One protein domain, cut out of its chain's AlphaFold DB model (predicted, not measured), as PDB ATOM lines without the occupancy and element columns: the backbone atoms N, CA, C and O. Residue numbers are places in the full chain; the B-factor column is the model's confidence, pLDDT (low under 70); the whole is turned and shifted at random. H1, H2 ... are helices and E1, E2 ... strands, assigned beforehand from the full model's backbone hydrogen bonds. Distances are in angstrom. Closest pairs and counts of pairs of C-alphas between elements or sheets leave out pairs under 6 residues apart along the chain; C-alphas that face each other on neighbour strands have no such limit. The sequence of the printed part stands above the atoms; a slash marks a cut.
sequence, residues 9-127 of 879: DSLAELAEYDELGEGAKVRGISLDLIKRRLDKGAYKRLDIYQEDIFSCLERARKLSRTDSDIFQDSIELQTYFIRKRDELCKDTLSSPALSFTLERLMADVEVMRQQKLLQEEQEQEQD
ATOM      1  N   ASP A   9     120.662 173.873  37.530       53.41
ATOM      2  CA  ASP A   9     119.760 173.439  36.458       53.41
ATOM      3  C   ASP A   9     118.856 172.244  36.873       53.41
ATOM      4  O   ASP A   9     117.792 172.072  36.281       53.41
ATOM      5  N   SER A  10     119.208 171.444  37.898       58.19
ATOM      6  CA  SER A  10     118.361 170.343  38.408       58.19
ATOM      7  C   SER A  10     117.170 170.839  39.240       58.19
ATOM      8  O   SER A  10     116.058 170.320  39.127       58.19
ATOM      9  N   LEU A  11     117.360 171.911  40.017       62.56
ATOM     10  CA  LEU A  11     116.305 172.563  40.803       62.56
ATOM     11  C   LEU A  11     115.249 173.244  39.915       62.56
ATOM     12  O   LEU A  11     114.129 173.481  40.366       62.56
ATOM     13  N   ALA A  12     115.568 173.508  38.645       60.03
ATOM     14  CA  ALA A  12     114.619 174.021  37.659       60.03
ATOM     15  C   ALA A  12     113.577 172.976  37.196       60.03
ATOM     16  O   ALA A  12     112.625 173.342  36.508       60.03
ATOM     17  N   GLU A  13     113.710 171.693  37.565       59.44
ATOM     18  CA  GLU A  13     112.676 170.672  37.308       59.44
ATOM     19  C   GLU A  13     111.559 170.637  38.373       59.44
ATOM     20  O   GLU A  13     110.594 169.882  38.230       59.44
ATOM     21  N   LEU A  14     111.660 171.443  39.438       65.88
ATOM     22  CA  LEU A  14     110.641 171.533  40.489       65.88
ATOM     23  C   LEU A  14     109.364 172.239  39.999       65.88
ATOM     24  O   LEU A  14     109.407 173.166  39.191       65.88
ATOM     25  N   ALA A  15     108.212 171.844  40.546       65.88
ATOM     26  CA  ALA A  15     106.939 172.503  40.259       65.88
ATOM     27  C   ALA A  15     106.964 173.987  40.678       65.88
ATOM     28  O   ALA A  15     107.464 174.325  41.750       65.88
ATOM     29  N   GLU A  16     106.371 174.874  39.875       65.81
ATOM     30  CA  GLU A  16     106.319 176.319  40.172       65.81
ATOM     31  C   GLU A  16     105.395 176.681  41.351       65.81
ATOM     32  O   GLU A  16     105.540 177.754  41.922       65.81
ATOM     33  N   TYR A  17     104.455 175.808  41.727       73.12
ATOM     34  CA  TYR A  17     103.452 176.054  42.772       73.12
ATOM     35  C   TYR A  17     103.341 174.850  43.708       73.12
ATOM     36  O   TYR A  17     103.472 173.712  43.255       73.12
ATOM     37  N   ASP A  18     103.049 175.123  44.975       73.81
ATOM     38  CA  ASP A  18     102.642 174.149  45.985       73.81
ATOM     39  C   ASP A  18     101.114 174.174  46.146       73.81
ATOM     40  O   ASP A  18     100.486 175.233  46.054       73.81
ATOM     41  N   GLU A  19     100.511 173.007  46.380       71.19
ATOM     42  CA  GLU A  19      99.074 172.857  46.641       71.19
ATOM     43  C   GLU A  19      98.860 172.661  48.149       71.19
ATOM     44  O   GLU A  19      99.316 171.669  48.712       71.19
ATOM     45  N   LEU A  20      98.175 173.597  48.815       60.16
ATOM     46  CA  LEU A  20      98.019 173.611  50.283       60.16
ATOM     47  C   LEU A  20      96.770 172.858  50.786       60.16
ATOM     48  O   LEU A  20      96.336 173.051  51.918       60.16
ATOM     49  N   GLY A  21      96.178 172.012  49.943       54.06
ATOM     50  CA  GLY A  21      94.809 171.522  50.124       54.06
ATOM     51  C   GLY A  21      93.767 172.489  49.546       54.06
ATOM     52  O   GLY A  21      94.097 173.574  49.071       54.06
ATOM     53  N   GLU A  22      92.508 172.040  49.498       52.12
ATOM     54  CA  GLU A  22      91.325 172.805  49.038       52.12
ATOM     55  C   GLU A  22      91.454 173.507  47.663       52.12
ATOM     56  O   GLU A  22      90.694 174.410  47.325       52.12
ATOM     57  N   GLY A  23      92.411 173.083  46.830       55.38
ATOM     58  CA  GLY A  23      92.703 173.696  45.531       55.38
ATOM     59  C   GLY A  23      93.475 175.021  45.599       55.38
ATOM     60  O   GLY A  23      93.801 175.571  44.543       55.38
ATOM     61  N   ALA A  24      93.817 175.513  46.794       55.50
ATOM     62  CA  ALA A  24      94.642 176.700  46.980       55.50
ATOM     63  C   ALA A  24      96.081 176.443  46.504       55.50
ATOM     64  O   ALA A  24      96.711 175.450  46.884       55.50
ATOM     65  N   LYS A  25      96.607 177.348  45.667       67.38
ATOM     66  CA  LYS A  25      97.955 177.243  45.090       67.38
ATOM     67  C   LYS A  25      98.776 178.465  45.444       67.38
ATOM     68  O   LYS A  25      98.373 179.585  45.147       67.38
ATOM     69  N   VAL A  26      99.934 178.232  46.045       72.56
ATOM     70  CA  VAL A  26     100.914 179.267  46.382       72.56
ATOM     71  C   VAL A  26     102.149 179.017  45.534       72.56
ATOM     72  O   VAL A  26     102.595 177.878  45.415       72.56
ATOM     73  N   ARG A  27     102.689 180.055  44.891       72.69
ATOM     74  CA  ARG A  27     103.902 179.907  44.084       72.69
ATOM     75  C   ARG A  27     105.068 179.548  44.997       72.69
ATOM     76  O   ARG A  27     105.346 180.243  45.973       72.69
ATOM     77  N   GLY A  28     105.715 178.433  44.688       76.12
ATOM     78  CA  GLY A  28     106.811 177.914  45.481       76.12
ATOM     79  C   GLY A  28     108.025 178.824  45.368       76.12
ATOM     80  O   GLY A  28     108.355 179.301  44.279       76.12
ATOM     81  N   ILE A  29     108.714 179.051  46.485       82.06
ATOM     82  CA  ILE A  29     109.954 179.821  46.463       82.06
ATOM     83  C   ILE A  29     111.011 179.121  45.593       82.06
ATOM     84  O   ILE A  29     111.150 177.895  45.609       82.06
ATOM     85  N   SER A  30     111.733 179.920  44.805       76.94
ATOM     86  CA  SER A  30     112.704 179.463  43.813       76.94
ATOM     87  C   SER A  30     113.957 180.336  43.811       76.94
ATOM     88  O   SER A  30     113.908 181.517  44.171       76.94
ATOM     89  N   LEU A  31     115.077 179.780  43.338       75.19
ATOM     90  CA  LEU A  31     116.335 180.520  43.191       75.19
ATOM     91  C   LEU A  31     116.189 181.757  42.284       75.19
ATOM     92  O   LEU A  31     116.827 182.770  42.550       75.19
ATOM     93  N   ASP A  32     115.311 181.721  41.276       67.75
ATOM     94  CA  ASP A  32     114.995 182.890  40.441       67.75
ATOM     95  C   ASP A  32     114.308 184.010  41.233       67.75
ATOM     96  O   ASP A  32     114.686 185.174  41.106       67.75
ATOM     97  N   LEU A  33     113.308 183.685  42.063       72.44
ATOM     98  CA  LEU A  33     112.620 184.678  42.894       72.44
ATOM     99  C   LEU A  33     113.586 185.303  43.909       72.44
ATOM    100  O   LEU A  33     113.618 186.525  44.064       72.44
ATOM    101  N   ILE A  34     114.418 184.469  44.536       76.38
ATOM    102  CA  ILE A  34     115.464 184.894  45.471       76.38
ATOM    103  C   ILE A  34     116.478 185.800  44.767       76.38
ATOM    104  O   ILE A  34     116.784 186.887  45.259       76.38
ATOM    105  N   LYS A  35     116.937 185.423  43.567       72.00
ATOM    106  CA  LYS A  35     117.828 186.263  42.760       72.00
ATOM    107  C   LYS A  35     117.190 187.619  42.459       72.00
ATOM    108  O   LYS A  35     117.855 188.633  42.627       72.00
ATOM    109  N   ARG A  36     115.907 187.682  42.081       69.81
ATOM    110  CA  ARG A  36     115.227 188.966  41.812       69.81
ATOM    111  C   ARG A  36     115.047 189.831  43.061       69.81
ATOM    112  O   ARG A  36     115.155 191.051  42.960       69.81
ATOM    113  N   ARG A  37     114.789 189.229  44.230       76.38
ATOM    114  CA  ARG A  37     114.782 189.933  45.529       76.38
ATOM    115  C   ARG A  37     116.174 190.501  45.846       76.38
ATOM    116  O   ARG A  37     116.281 191.656  46.255       76.38
ATOM    117  N   LEU A  38     117.236 189.739  45.573       74.81
ATOM    118  CA  LEU A  38     118.632 190.150  45.765       74.81
ATOM    119  C   LEU A  38     119.068 191.254  44.783       74.81
ATOM    120  O   LEU A  38     119.601 192.269  45.219       74.81
ATOM    121  N   ASP A  39     118.766 191.109  43.487       69.88
ATOM    122  CA  ASP A  39     119.032 192.103  42.430       69.88
ATOM    123  C   ASP A  39     118.365 193.464  42.729       69.88
ATOM    124  O   ASP A  39     118.843 194.510  42.288       69.88
ATOM    125  N   LYS A  40     117.254 193.456  43.480       71.62
ATOM    126  CA  LYS A  40     116.517 194.648  43.933       71.62
ATOM    127  C   LYS A  40     116.982 195.215  45.279       71.62
ATOM    128  O   LYS A  40     116.483 196.266  45.672       71.62
ATOM    129  N   GLY A  41     117.880 194.536  45.995       73.31
ATOM    130  CA  GLY A  41     118.274 194.914  47.357       73.31
ATOM    131  C   GLY A  41     117.149 194.768  48.393       73.31
ATOM    132  O   GLY A  41     117.091 195.549  49.337       73.31
ATOM    133  N   ALA A  42     116.231 193.810  48.213       76.75
ATOM    134  CA  ALA A  42     115.101 193.611  49.126       76.75
ATOM    135  C   ALA A  42     115.508 192.975  50.472       76.75
ATOM    136  O   ALA A  42     114.870 193.231  51.492       76.75
ATOM    137  N   TYR A  43     116.584 192.181  50.492       80.19
ATOM    138  CA  TYR A  43     117.153 191.623  51.720       80.19
ATOM    139  C   TYR A  43     117.974 192.682  52.465       80.19
ATOM    140  O   TYR A  43     119.035 193.086  51.993       80.19
ATOM    141  N   LYS A  44     117.501 193.098  53.647       80.25
ATOM    142  CA  LYS A  44     118.260 193.951  54.586       80.25
ATOM    143  C   LYS A  44     119.156 193.159  55.548       80.25
ATOM    144  O   LYS A  44     120.112 193.719  56.068       80.25
ATOM    145  N   ARG A  45     118.818 191.888  55.798       81.44
ATOM    146  CA  ARG A  45     119.518 190.980  56.720       81.44
ATOM    147  C   ARG A  45     119.901 189.678  56.018       81.44
ATOM    148  O   ARG A  45     119.173 189.213  55.134       81.44
ATOM    149  N   LEU A  46     121.004 189.070  56.442       84.75
ATOM    150  CA  LEU A  46     121.470 187.765  55.971       84.75
ATOM    151  C   LEU A  46     120.562 186.616  56.431       84.75
ATOM    152  O   LEU A  46     120.382 185.659  55.681       84.75
ATOM    153  N   ASP A  47     119.974 186.694  57.626       85.44
ATOM    154  CA  ASP A  47     119.097 185.636  58.150       85.44
ATOM    155  C   ASP A  47     117.808 185.464  57.331       85.44
ATOM    156  O   ASP A  47     117.437 184.336  57.019       85.44
ATOM    157  N   ILE A  48     117.197 186.556  56.869       85.31
ATOM    158  CA  ILE A  48     116.049 186.529  55.948       85.31
ATOM    159  C   ILE A  48     116.435 185.974  54.562       85.31
ATOM    160  O   ILE A  48     115.680 185.210  53.963       85.31
ATOM    161  N   TYR A  49     117.627 186.307  54.049       85.62
ATOM    162  CA  TYR A  49     118.146 185.716  52.804       85.62
ATOM    163  C   TYR A  49     118.410 184.208  52.955       85.62
ATOM    164  O   TYR A  49     118.134 183.421  52.047       85.62
ATOM    165  N   GLN A  50     118.895 183.794  54.126       89.56
ATOM    166  CA  GLN A  50     119.086 182.396  54.485       89.56
ATOM    167  C   GLN A  50     117.756 181.644  54.642       89.56
ATOM    168  O   GLN A  50     117.666 180.527  54.140       89.56
ATOM    169  N   GLU A  51     116.739 182.226  55.291       90.12
ATOM    170  CA  GLU A  51     115.392 181.640  55.417       90.12
ATOM    171  C   GLU A  51     114.841 181.283  54.028       90.12
ATOM    172  O   GLU A  51     114.425 180.149  53.791       90.12
ATOM    173  N   ASP A  52     114.932 182.221  53.083       86.75
ATOM    174  CA  ASP A  52     114.493 182.048  51.698       86.75
ATOM    175  C   ASP A  52     115.281 180.939  50.958       86.75
ATOM    176  O   ASP A  52     114.685 180.035  50.360       86.75
ATOM    177  N   ILE A  53     116.622 180.958  51.016       85.62
ATOM    178  CA  ILE A  53     117.485 179.933  50.391       85.62
ATOM    179  C   ILE A  53     117.206 178.546  50.985       85.62
ATOM    180  O   ILE A  53     117.049 177.572  50.247       85.62
ATOM    181  N   PHE A  54     117.119 178.445  52.311       93.06
ATOM    182  CA  PHE A  54     116.835 177.189  52.999       93.06
ATOM    183  C   PHE A  54     115.434 176.679  52.663       93.06
ATOM    184  O   PHE A  54     115.302 175.497  52.359       93.06
ATOM    185  N   SER A  55     114.422 177.548  52.602       90.94
ATOM    186  CA  SER A  55     113.069 177.177  52.167       90.94
ATOM    187  C   SER A  55     113.066 176.613  50.745       90.94
ATOM    188  O   SER A  55     112.439 175.588  50.491       90.94
ATOM    189  N   CYS A  56     113.823 177.212  49.819       86.62
ATOM    190  CA  CYS A  56     113.937 176.710  48.449       86.62
ATOM    191  C   CYS A  56     114.585 175.315  48.376       86.62
ATOM    192  O   CYS A  56     114.123 174.450  47.629       86.62
ATOM    193  N   LEU A  57     115.652 175.079  49.145       87.62
ATOM    194  CA  LEU A  57     116.398 173.814  49.113       87.62
ATOM    195  C   LEU A  57     115.709 172.710  49.933       87.62
ATOM    196  O   LEU A  57     115.762 171.539  49.567       87.62
ATOM    197  N   GLU A  58     114.998 173.064  50.999       91.75
ATOM    198  CA  GLU A  58     114.156 172.134  51.748       91.75
ATOM    199  C   GLU A  58     112.904 171.740  50.949       91.75
ATOM    200  O   GLU A  58     112.565 170.557  50.877       91.75
ATOM    201  N   ARG A  59     112.271 172.696  50.253       88.56
ATOM    202  CA  ARG A  59     111.198 172.431  49.283       88.56
ATOM    203  C   ARG A  59     111.644 171.449  48.199       88.56
ATOM    204  O   ARG A  59     110.891 170.534  47.869       88.56
ATOM    205  N   ALA A  60     112.875 171.584  47.695       86.00
ATOM    206  CA  ALA A  60     113.444 170.631  46.746       86.00
ATOM    207  C   ALA A  60     113.425 169.196  47.301       86.00
ATOM    208  O   ALA A  60     112.845 168.317  46.669       86.00
ATOM    209  N   ARG A  61     113.945 168.977  48.520       90.62
ATOM    210  CA  ARG A  61     113.940 167.660  49.197       90.62
ATOM    211  C   ARG A  61     112.540 167.127  49.487       90.62
ATOM    212  O   ARG A  61     112.294 165.926  49.363       90.62
ATOM    213  N   LYS A  62     111.607 168.008  49.859       88.31
ATOM    214  CA  LYS A  62     110.198 167.654  50.089       88.31
ATOM    215  C   LYS A  62     109.543 167.124  48.810       88.31
ATOM    216  O   LYS A  62     108.846 166.115  48.884       88.31
ATOM    217  N   LEU A  63     109.848 167.701  47.645       84.62
ATOM    218  CA  LEU A  63     109.288 167.291  46.349       84.62
ATOM    219  C   LEU A  63     110.066 166.163  45.635       84.62
ATOM    220  O   LEU A  63     109.476 165.430  44.843       84.62
ATOM    221  N   SER A  64     111.364 165.987  45.899       84.81
ATOM    222  CA  SER A  64     112.224 165.006  45.217       84.81
ATOM    223  C   SER A  64     112.395 163.695  46.001       84.81
ATOM    224  O   SER A  64     112.297 163.681  47.226       84.81
ATOM    225  N   ARG A  65     112.664 162.570  45.325       81.75
ATOM    226  CA  ARG A  65     112.939 161.283  46.002       81.75
ATOM    227  C   ARG A  65     114.339 161.243  46.609       81.75
ATOM    228  O   ARG A  65     115.258 161.857  46.071       81.75
ATOM    229  N   THR A  66     114.515 160.480  47.679       87.19
ATOM    230  CA  THR A  66     115.795 160.277  48.376       87.19
ATOM    231  C   THR A  66     116.895 159.684  47.486       87.19
ATOM    232  O   THR A  66     118.073 159.923  47.753       87.19
ATOM    233  N   ASP A  67     116.527 158.980  46.406       83.25
ATOM    234  CA  ASP A  67     117.432 158.427  45.388       83.25
ATOM    235  C   ASP A  67     117.685 159.350  44.176       83.25
ATOM    236  O   ASP A  67     118.314 158.929  43.205       83.25
ATOM    237  N   SER A  68     117.207 160.602  44.208       83.75
ATOM    238  CA  SER A  68     117.316 161.553  43.088       83.75
ATOM    239  C   SER A  68     118.457 162.564  43.235       83.75
ATOM    240  O   SER A  68     118.767 163.024  44.336       83.75
ATOM    241  N   ASP A  69     119.025 162.986  42.101       81.75
ATOM    242  CA  ASP A  69     120.081 164.005  42.075       81.75
ATOM    243  C   ASP A  69     119.592 165.349  42.655       81.75
ATOM    244  O   ASP A  69     120.311 165.956  43.434       81.75
ATOM    245  N   ILE A  70     118.325 165.740  42.440       80.19
ATOM    246  CA  ILE A  70     117.706 166.942  43.048       80.19
ATOM    247  C   ILE A  70     117.788 166.921  44.588       80.19
ATOM    248  O   ILE A  70     118.053 167.949  45.217       80.19
ATOM    249  N   PHE A  71     117.584 165.753  45.212       86.69
ATOM    250  CA  PHE A  71     117.697 165.615  46.668       86.69
ATOM    251  C   PHE A  71     119.145 165.842  47.114       86.69
ATOM    252  O   PHE A  71     119.385 166.612  48.043       86.69
ATOM    253  N   GLN A  72     120.106 165.233  46.416       88.44
ATOM    254  CA  GLN A  72     121.533 165.345  46.719       88.44
ATOM    255  C   GLN A  72     122.084 166.760  46.469       88.44
ATOM    256  O   GLN A  72     122.715 167.329  47.361       88.44
ATOM    257  N   ASP A  73     121.793 167.350  45.309       82.19
ATOM    258  CA  ASP A  73     122.196 168.706  44.922       82.19
ATOM    259  C   ASP A  73     121.712 169.734  45.948       82.19
ATOM    260  O   ASP A  73     122.461 170.622  46.344       82.19
ATOM    261  N   SER A  74     120.481 169.593  46.454       85.88
ATOM    262  CA  SER A  74     119.947 170.509  47.469       85.88
ATOM    263  C   SER A  74     120.731 170.487  48.791       85.88
ATOM    264  O   SER A  74     120.813 171.506  49.478       85.88
ATOM    265  N   ILE A  75     121.311 169.335  49.155       90.19
ATOM    266  CA  ILE A  75     122.120 169.158  50.368       90.19
ATOM    267  C   ILE A  75     123.518 169.728  50.130       90.19
ATOM    268  O   ILE A  75     124.056 170.414  51.000       90.19
ATOM    269  N   GLU A  76     124.094 169.485  48.951       86.94
ATOM    270  CA  GLU A  76     125.405 170.007  48.558       86.94
ATOM    271  C   GLU A  76     125.389 171.539  48.451       86.94
ATOM    272  O   GLU A  76     126.233 172.204  49.051       86.94
ATOM    273  N   LEU A  77     124.370 172.113  47.804       82.75
ATOM    274  CA  LEU A  77     124.174 173.560  47.685       82.75
ATOM    275  C   LEU A  77     123.932 174.226  49.048       82.75
ATOM    276  O   LEU A  77     124.520 175.273  49.319       82.75
ATOM    277  N   GLN A  78     123.139 173.620  49.942       88.88
ATOM    278  CA  GLN A  78     122.926 174.176  51.287       88.88
ATOM    279  C   GLN A  78     124.182 174.043  52.170       88.88
ATOM    280  O   GLN A  78     124.501 174.952  52.935       88.88
ATOM    281  N   THR A  79     124.950 172.961  52.009       86.25
ATOM    282  CA  THR A  79     126.259 172.769  52.657       86.25
ATOM    283  C   THR A  79     127.281 173.800  52.174       86.25
ATOM    284  O   THR A  79     128.005 174.381  52.985       86.25
ATOM    285  N   TYR A  80     127.335 174.058  50.865       84.56
ATOM    286  CA  TYR A  80     128.193 175.080  50.268       84.56
ATOM    287  C   TYR A  80     127.802 176.484  50.743       84.56
ATOM    288  O   TYR A  80     128.675 177.252  51.150       84.56
ATOM    289  N   PHE A  81     126.499 176.790  50.775       86.75
ATOM    290  CA  PHE A  81     125.970 178.047  51.307       86.75
ATOM    291  C   PHE A  81     126.413 178.276  52.753       86.75
ATOM    292  O   PHE A  81     127.001 179.313  53.033       86.75
ATOM    293  N   ILE A  82     126.199 177.307  53.655       85.38
ATOM    294  CA  ILE A  82     126.588 177.425  55.072       85.38
ATOM    295  C   ILE A  82     128.099 177.657  55.206       85.38
ATOM    296  O   ILE A  82     128.520 178.592  55.879       85.38
ATOM    297  N   ARG A  83     128.926 176.879  54.495       83.56
ATOM    298  CA  ARG A  83     130.389 177.047  54.534       83.56
ATOM    299  C   ARG A  83     130.833 178.429  54.049       83.56
ATOM    300  O   ARG A  83     131.663 179.054  54.700       83.56
ATOM    301  N   LYS A  84     130.275 178.928  52.937       82.81
ATOM    302  CA  LYS A  84     130.617 180.259  52.408       82.81
ATOM    303  C   LYS A  84     130.043 181.404  53.238       82.81
ATOM    304  O   LYS A  84     130.703 182.429  53.362       82.81
ATOM    305  N   ARG A  85     128.869 181.225  53.844       88.75
ATOM    306  CA  ARG A  85     128.303 182.136  54.846       88.75
ATOM    307  C   ARG A  85     129.278 182.296  56.008       88.75
ATOM    308  O   ARG A  85     129.693 183.417  56.284       88.75
ATOM    309  N   ASP A  86     129.690 181.194  56.627       86.31
ATOM    310  CA  ASP A  86     130.562 181.215  57.807       86.31
ATOM    311  C   ASP A  86     131.946 181.800  57.481       86.31
ATOM    312  O   ASP A  86     132.453 182.636  58.225       86.31
ATOM    313  N   GLU A  87     132.517 181.447  56.325       83.88
ATOM    314  CA  GLU A  87     133.777 182.005  55.810       83.88
ATOM    315  C   GLU A  87     133.722 183.530  55.599       83.88
ATOM    316  O   GLU A  87     134.677 184.230  55.934       83.88
ATOM    317  N   LEU A  88     132.616 184.054  55.052       79.88
ATOM    318  CA  LEU A  88     132.469 185.475  54.710       79.88
ATOM    319  C   LEU A  88     132.003 186.348  55.883       79.88
ATOM    320  O   LEU A  88     132.355 187.526  55.935       79.88
ATOM    321  N   CYS A  89     131.220 185.794  56.811       83.75
ATOM    322  CA  CYS A  89     130.732 186.516  57.989       83.75
ATOM    323  C   CYS A  89     131.780 186.590  59.102       83.75
ATOM    324  O   CYS A  89     131.719 187.499  59.933       83.75
ATOM    325  N   LYS A  90     132.754 185.669  59.114       82.69
ATOM    326  CA  LYS A  90     133.819 185.637  60.115       82.69
ATOM    327  C   LYS A  90     134.479 187.012  60.276       82.69
ATOM    328  O   LYS A  90     134.894 187.640  59.299       82.69
ATOM    329  N   ASP A  91     134.547 187.474  61.523       80.81
ATOM    330  CA  ASP A  91     135.144 188.749  61.943       80.81
ATOM    331  C   ASP A  91     134.565 189.995  61.216       80.81
ATOM    332  O   ASP A  91     135.163 191.069  61.244       80.81
ATOM    333  N   THR A  92     133.415 189.855  60.534       82.62
ATOM    334  CA  THR A  92     132.877 190.836  59.566       82.62
ATOM    335  C   THR A  92     131.365 191.072  59.716       82.62
ATOM    336  O   THR A  92     130.893 192.169  59.433       82.62
ATOM    337  N   LEU A  93     130.583 190.082  60.160       85.81
ATOM    338  CA  LEU A  93     129.132 190.188  60.336       85.81
ATOM    339  C   LEU A  93     128.659 189.294  61.493       85.81
ATOM    340  O   LEU A  93     128.761 188.071  61.414       85.81
ATOM    341  N   SER A  94     128.092 189.899  62.537       88.38
ATOM    342  CA  SER A  94     127.286 189.186  63.532       88.38
ATOM    343  C   SER A  94     125.850 189.119  63.024       88.38
ATOM    344  O   SER A  94     125.228 190.161  62.838       88.38
ATOM    345  N   SER A  95     125.332 187.914  62.787       87.19
ATOM    346  CA  SER A  95     123.978 187.676  62.274       87.19
ATOM    347  C   SER A  95     123.377 186.425  62.922       87.19
ATOM    348  O   SER A  95     124.080 185.410  62.999       87.19
ATOM    349  N   PRO A  96     122.078 186.419  63.281       89.75
ATOM    350  CA  PRO A  96     121.386 185.215  63.751       89.75
ATOM    351  C   PRO A  96     121.420 184.062  62.743       89.75
ATOM    352  O   PRO A  96     121.271 182.902  63.129       89.75
ATOM    353  N   ALA A  97     121.699 184.344  61.462       86.62
ATOM    354  CA  ALA A  97     121.927 183.341  60.426       86.62
ATOM    355  C   ALA A  97     122.966 182.283  60.844       86.62
ATOM    356  O   ALA A  97     122.804 181.103  60.524       86.62
ATOM    357  N   LEU A  98     124.002 182.698  61.583       88.88
ATOM    358  CA  LEU A  98     125.124 181.858  62.012       88.88
ATOM    359  C   LEU A  98     124.735 180.808  63.066       88.88
ATOM    360  O   LEU A  98     125.446 179.818  63.220       88.88
ATOM    361  N   SER A  99     123.594 180.972  63.748       91.44
ATOM    362  CA  SER A  99     123.080 179.990  64.718       91.44
ATOM    363  C   SER A  99     122.751 178.630  64.083       91.44
ATOM    364  O   SER A  99     122.853 177.591  64.738       91.44
ATOM    365  N   PHE A 100     122.396 178.609  62.793       92.62
ATOM    366  CA  PHE A 100     122.110 177.378  62.064       92.62
ATOM    367  C   PHE A 100     123.407 176.773  61.510       92.62
ATOM    368  O   PHE A 100     123.929 177.221  60.485       92.62
ATOM    369  N   THR A 101     123.947 175.762  62.188       95.44
ATOM    370  CA  THR A 101     125.238 175.141  61.847       95.44
ATOM    371  C   THR A 101     125.128 174.084  60.739       95.44
ATOM    372  O   THR A 101     124.051 173.575  60.424       95.44
ATOM    373  N   LEU A 102     126.272 173.690  60.166       94.19
ATOM    374  CA  LEU A 102     126.332 172.557  59.234       94.19
ATOM    375  C   LEU A 102     125.935 171.228  59.904       94.19
ATOM    376  O   LEU A 102     125.325 170.374  59.266       94.19
ATOM    377  N   GLU A 103     126.231 171.057  61.193       95.81
ATOM    378  CA  GLU A 103     125.816 169.881  61.969       95.81
ATOM    379  C   GLU A 103     124.288 169.804  62.082       95.81
ATOM    380  O   GLU A 103     123.706 168.737  61.873       95.81
ATOM    381  N   ARG A 104     123.625 170.950  62.309       95.50
ATOM    382  CA  ARG A 104     122.161 171.040  62.315       95.50
ATOM    383  C   ARG A 104     121.569 170.637  60.962       95.50
ATOM    384  O   ARG A 104     120.653 169.820  60.937       95.50
ATOM    385  N   LEU A 105     122.145 171.115  59.850       95.44
ATOM    386  CA  LEU A 105     121.726 170.701  58.504       95.44
ATOM    387  C   LEU A 105     121.783 169.178  58.326       95.44
ATOM    388  O   LEU A 105     120.839 168.595  57.799       95.44
ATOM    389  N   MET A 106     122.879 168.534  58.737       96.25
ATOM    390  CA  MET A 106     123.041 167.085  58.574       96.25
ATOM    391  C   MET A 106     122.017 166.296  59.402       96.25
ATOM    392  O   MET A 106     121.456 165.326  58.895       96.25
ATOM    393  N   ALA A 107     121.719 166.737  60.628       96.19
ATOM    394  CA  ALA A 107     120.687 166.125  61.463       96.19
ATOM    395  C   ALA A 107     119.280 166.256  60.844       96.19
ATOM    396  O   ALA A 107     118.569 165.258  60.719       96.19
ATOM    397  N   ASP A 108     118.898 167.456  60.396       94.81
ATOM    398  CA  ASP A 108     117.580 167.706  59.788       94.81
ATOM    399  C   ASP A 108     117.397 166.954  58.456       94.81
ATOM    400  O   ASP A 108     116.325 166.412  58.174       94.81
ATOM    401  N   VAL A 109     118.457 166.866  57.644       95.44
ATOM    402  CA  VAL A 109     118.468 166.099  56.387       95.44
ATOM    403  C   VAL A 109     118.309 164.599  56.633       95.44
ATOM    404  O   VAL A 109     117.618 163.937  55.857       95.44
ATOM    405  N   GLU A 110     118.915 164.049  57.686       94.62
ATOM    406  CA  GLU A 110     118.838 162.613  57.965       94.62
ATOM    407  C   GLU A 110     117.476 162.199  58.547       94.62
ATOM    408  O   GLU A 110     116.899 161.209  58.097       94.62
ATOM    409  N   VAL A 111     116.881 163.011  59.430       95.12
ATOM    410  CA  VAL A 111     115.482 162.825  59.871       95.12
ATOM    411  C   VAL A 111     114.527 162.848  58.670       95.12
ATOM    412  O   VAL A 111     113.670 161.972  58.538       95.12
ATOM    413  N   MET A 112     114.708 163.800  57.747       92.75
ATOM    414  CA  MET A 112     113.914 163.876  56.518       92.75
ATOM    415  C   MET A 112     114.126 162.660  55.604       92.75
ATOM    416  O   MET A 112     113.160 162.149  55.038       92.75
ATOM    417  N   ARG A 113     115.363 162.163  55.465       92.69
ATOM    418  CA  ARG A 113     115.666 160.956  54.677       92.69
ATOM    419  C   ARG A 113     114.901 159.746  55.208       92.69
ATOM    420  O   ARG A 113     114.264 159.051  54.423       92.69
ATOM    421  N   GLN A 114     114.937 159.516  56.519       92.88
ATOM    422  CA  GLN A 114     114.288 158.365  57.154       92.88
ATOM    423  C   GLN A 114     112.762 158.413  56.993       92.88
ATOM    424  O   GLN A 114     112.157 157.422  56.590       92.88
ATOM    425  N   GLN A 115     112.148 159.582  57.203       91.75
ATOM    426  CA  GLN A 115     110.712 159.783  56.969       91.75
ATOM    427  C   GLN A 115     110.317 159.506  55.510       91.75
ATOM    428  O   GLN A 115     109.314 158.838  55.254       91.75
ATOM    429  N   LYS A 116     111.113 159.984  54.544       90.00
ATOM    430  CA  LYS A 116     110.813 159.804  53.119       90.00
ATOM    431  C   LYS A 116     111.074 158.391  52.605       90.00
ATOM    432  O   LYS A 116     110.332 157.957  51.733       90.00
ATOM    433  N   LEU A 117     112.045 157.654  53.149       89.56
ATOM    434  CA  LEU A 117     112.255 156.246  52.788       89.56
ATOM    435  C   LEU A 117     111.018 155.393  53.112       89.56
ATOM    436  O   LEU A 117     110.536 154.686  52.233       89.56
ATOM    437  N   LEU A 118     110.437 155.552  54.306       89.25
ATOM    438  CA  LEU A 118     109.214 154.840  54.710       89.25
ATOM    439  C   LEU A 118     108.022 155.145  53.783       89.25
ATOM    440  O   LEU A 118     107.270 154.247  53.409       89.25
ATOM    441  N   GLN A 119     107.865 156.407  53.365       84.06
ATOM    442  CA  GLN A 119     106.849 156.804  52.382       84.06
ATOM    443  C   GLN A 119     107.131 156.196  50.994       84.06
ATOM    444  O   GLN A 119     106.230 155.682  50.333       84.06
ATOM    445  N   GLU A 120     108.389 156.231  50.553       85.62
ATOM    446  CA  GLU A 120     108.833 155.696  49.265       85.62
ATOM    447  C   GLU A 120     108.747 154.164  49.171       85.62
ATOM    448  O   GLU A 120     108.685 153.638  48.055       85.62
ATOM    449  N   GLU A 121     108.757 153.454  50.300       83.75
ATOM    450  CA  GLU A 121     108.501 152.014  50.408       83.75
ATOM    451  C   GLU A 121     107.002 151.711  50.286       83.75
ATOM    452  O   GLU A 121     106.624 150.919  49.423       83.75
ATOM    453  N   GLN A 122     106.144 152.421  51.031       79.56
ATOM    454  CA  GLN A 122     104.681 152.291  50.942       79.56
ATOM    455  C   GLN A 122     104.156 152.573  49.520       79.56
ATOM    456  O   GLN A 122     103.372 151.786  48.986       79.56
ATOM    457  N   GLU A 123     104.658 153.627  48.855       74.88
ATOM    458  CA  GLU A 123     104.384 153.892  47.429       74.88
ATOM    459  C   GLU A 123     104.677 152.666  46.547       74.88
ATOM    460  O   GLU A 123     103.922 152.362  45.626       74.88
ATOM    461  N   GLN A 124     105.793 151.974  46.798       71.06
ATOM    462  CA  GLN A 124     106.258 150.854  45.978       71.06
ATOM    463  C   GLN A 124     105.514 149.548  46.245       71.06
ATOM    464  O   GLN A 124     105.592 148.645  45.414       71.06
ATOM    465  N   GLU A 125     104.832 149.401  47.376       70.44
ATOM    466  CA  GLU A 125     103.929 148.270  47.609       70.44
ATOM    467  C   GLU A 125     102.597 148.505  46.890       70.44
ATOM    468  O   GLU A 125     102.156 147.644  46.129       70.44
ATOM    469  N   GLN A 126     102.056 149.725  46.960       61.34
ATOM    470  CA  GLN A 126     100.846 150.108  46.229       61.34
ATOM    471  C   GLN A 126     101.008 150.008  44.690       61.34
ATOM    472  O   GLN A 126     100.148 149.433  44.021       61.34
ATOM    473  N   ASP A 127     102.136 150.471  44.124       58.50
ATOM    474  CA  ASP A 127     102.466 150.364  42.678       58.50
ATOM    475  C   ASP A 127     102.560 148.880  42.211       58.50
ATOM    476  O   ASP A 127     102.358 148.586  41.031       58.50
TER     477      ASP A 127
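Overview. This is residues 9 to 127 of the 879 residues of the protein "GL13862" of Drosophila persimilis (UniProt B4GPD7). Three long helices, H3, H4 and H6, run up and down side by side as a bundle, each against the one before it, and H6 reaches past the other two so that its residues 121 to 127 stick out as a free end. The shorter H2 packs on H3 and folds back along it, H1 and H5 are small pieces packed on H4 and H3, and a small two-strand hairpin, E1 and E2, sits away from the bundle. The printed part has 119 residues, with six named helices and two named strands in the order H1, E1, E2, H2, H3, H4, H5, H6; the sheet, E1 - E2, is antiparallel, and the class is mostly helix. The whole is elongated, spanning 54 by 32 by 26 A, and only just compact, close to loose, with a radius of gyration of the C-alphas of 16.0 A.

Arrangement. E1, residues 17 to 19, and E2, residues 25 to 27, form an antiparallel hairpin with 151 degrees between their directions; N 18 and O 26 are 2.8 A apart and N 26 and O 18 are 3.0 A apart, both within hydrogen-bond range. Both strands are apart from H3, residues 46 to 63, and from H4, residues 69 to 89. H3 and H4 form a helical hairpin and touch, opposite ways at a shallow tilt of 13 degrees, with the closest C-alphas those of Arg 61 and Phe 71, 5.0 A apart. H6, residues 102 to 127, touches H4 with its residues 102 to 109 alone, opposite ways at a shallow tilt of 10 degrees; the closest C-alphas, those of Ile 82 and Leu 102, are 6.4 A apart. H3 and H6 are near each other, with 11 pairs of C-alphas within 10 A. H2, residues 31 to 39, forms another helical hairpin with H3; they touch, opposite ways at a shallow tilt of 13 degrees, and the closest C-alphas, those of Ile 34 and Asp 52, are 6.9 A apart. H1, residues 9 to 13, touches H4, closest at the C-alphas of Ser 10 and Ile 70, 5.8 A apart. H5, residues 96 to 99, touches H3, closest at the C-alphas of Asp 47 and Ala 97, 4.3 A apart. Every O i to N i+4 pair is within hydrogen-bond range in H2 and H3, against 16 of 17 in H4, 21 of 22 in H6 and 0 of 1 in H1, where 1 of 2 O i to N i+3 pairs is within range; H5 is too short for an O i to N i+4 pair.

Along the chain. H1 begins at C-alpha 9, (119.760, 173.439, 36.458). From first to last C-alpha H2 measures 11.9 A, H3 25.7 A, H4 29.6 A and H6 36.6 A. H3 begins at C-alpha 46, (121.470, 187.765, 55.971), and H6 ends at C-alpha 127, (102.466, 150.364, 42.678).

Size, cuts and confidence. The two C-alphas farthest apart, those of Asp 91 and Gln 126, are 54.0 A apart. The printed part has no cut and no long link. The mean pLDDT of the printed part is 81.1; 19 residues are under 70, namely 9 to 16, 20 to 25, 32, 36, 39 and 126 to 127.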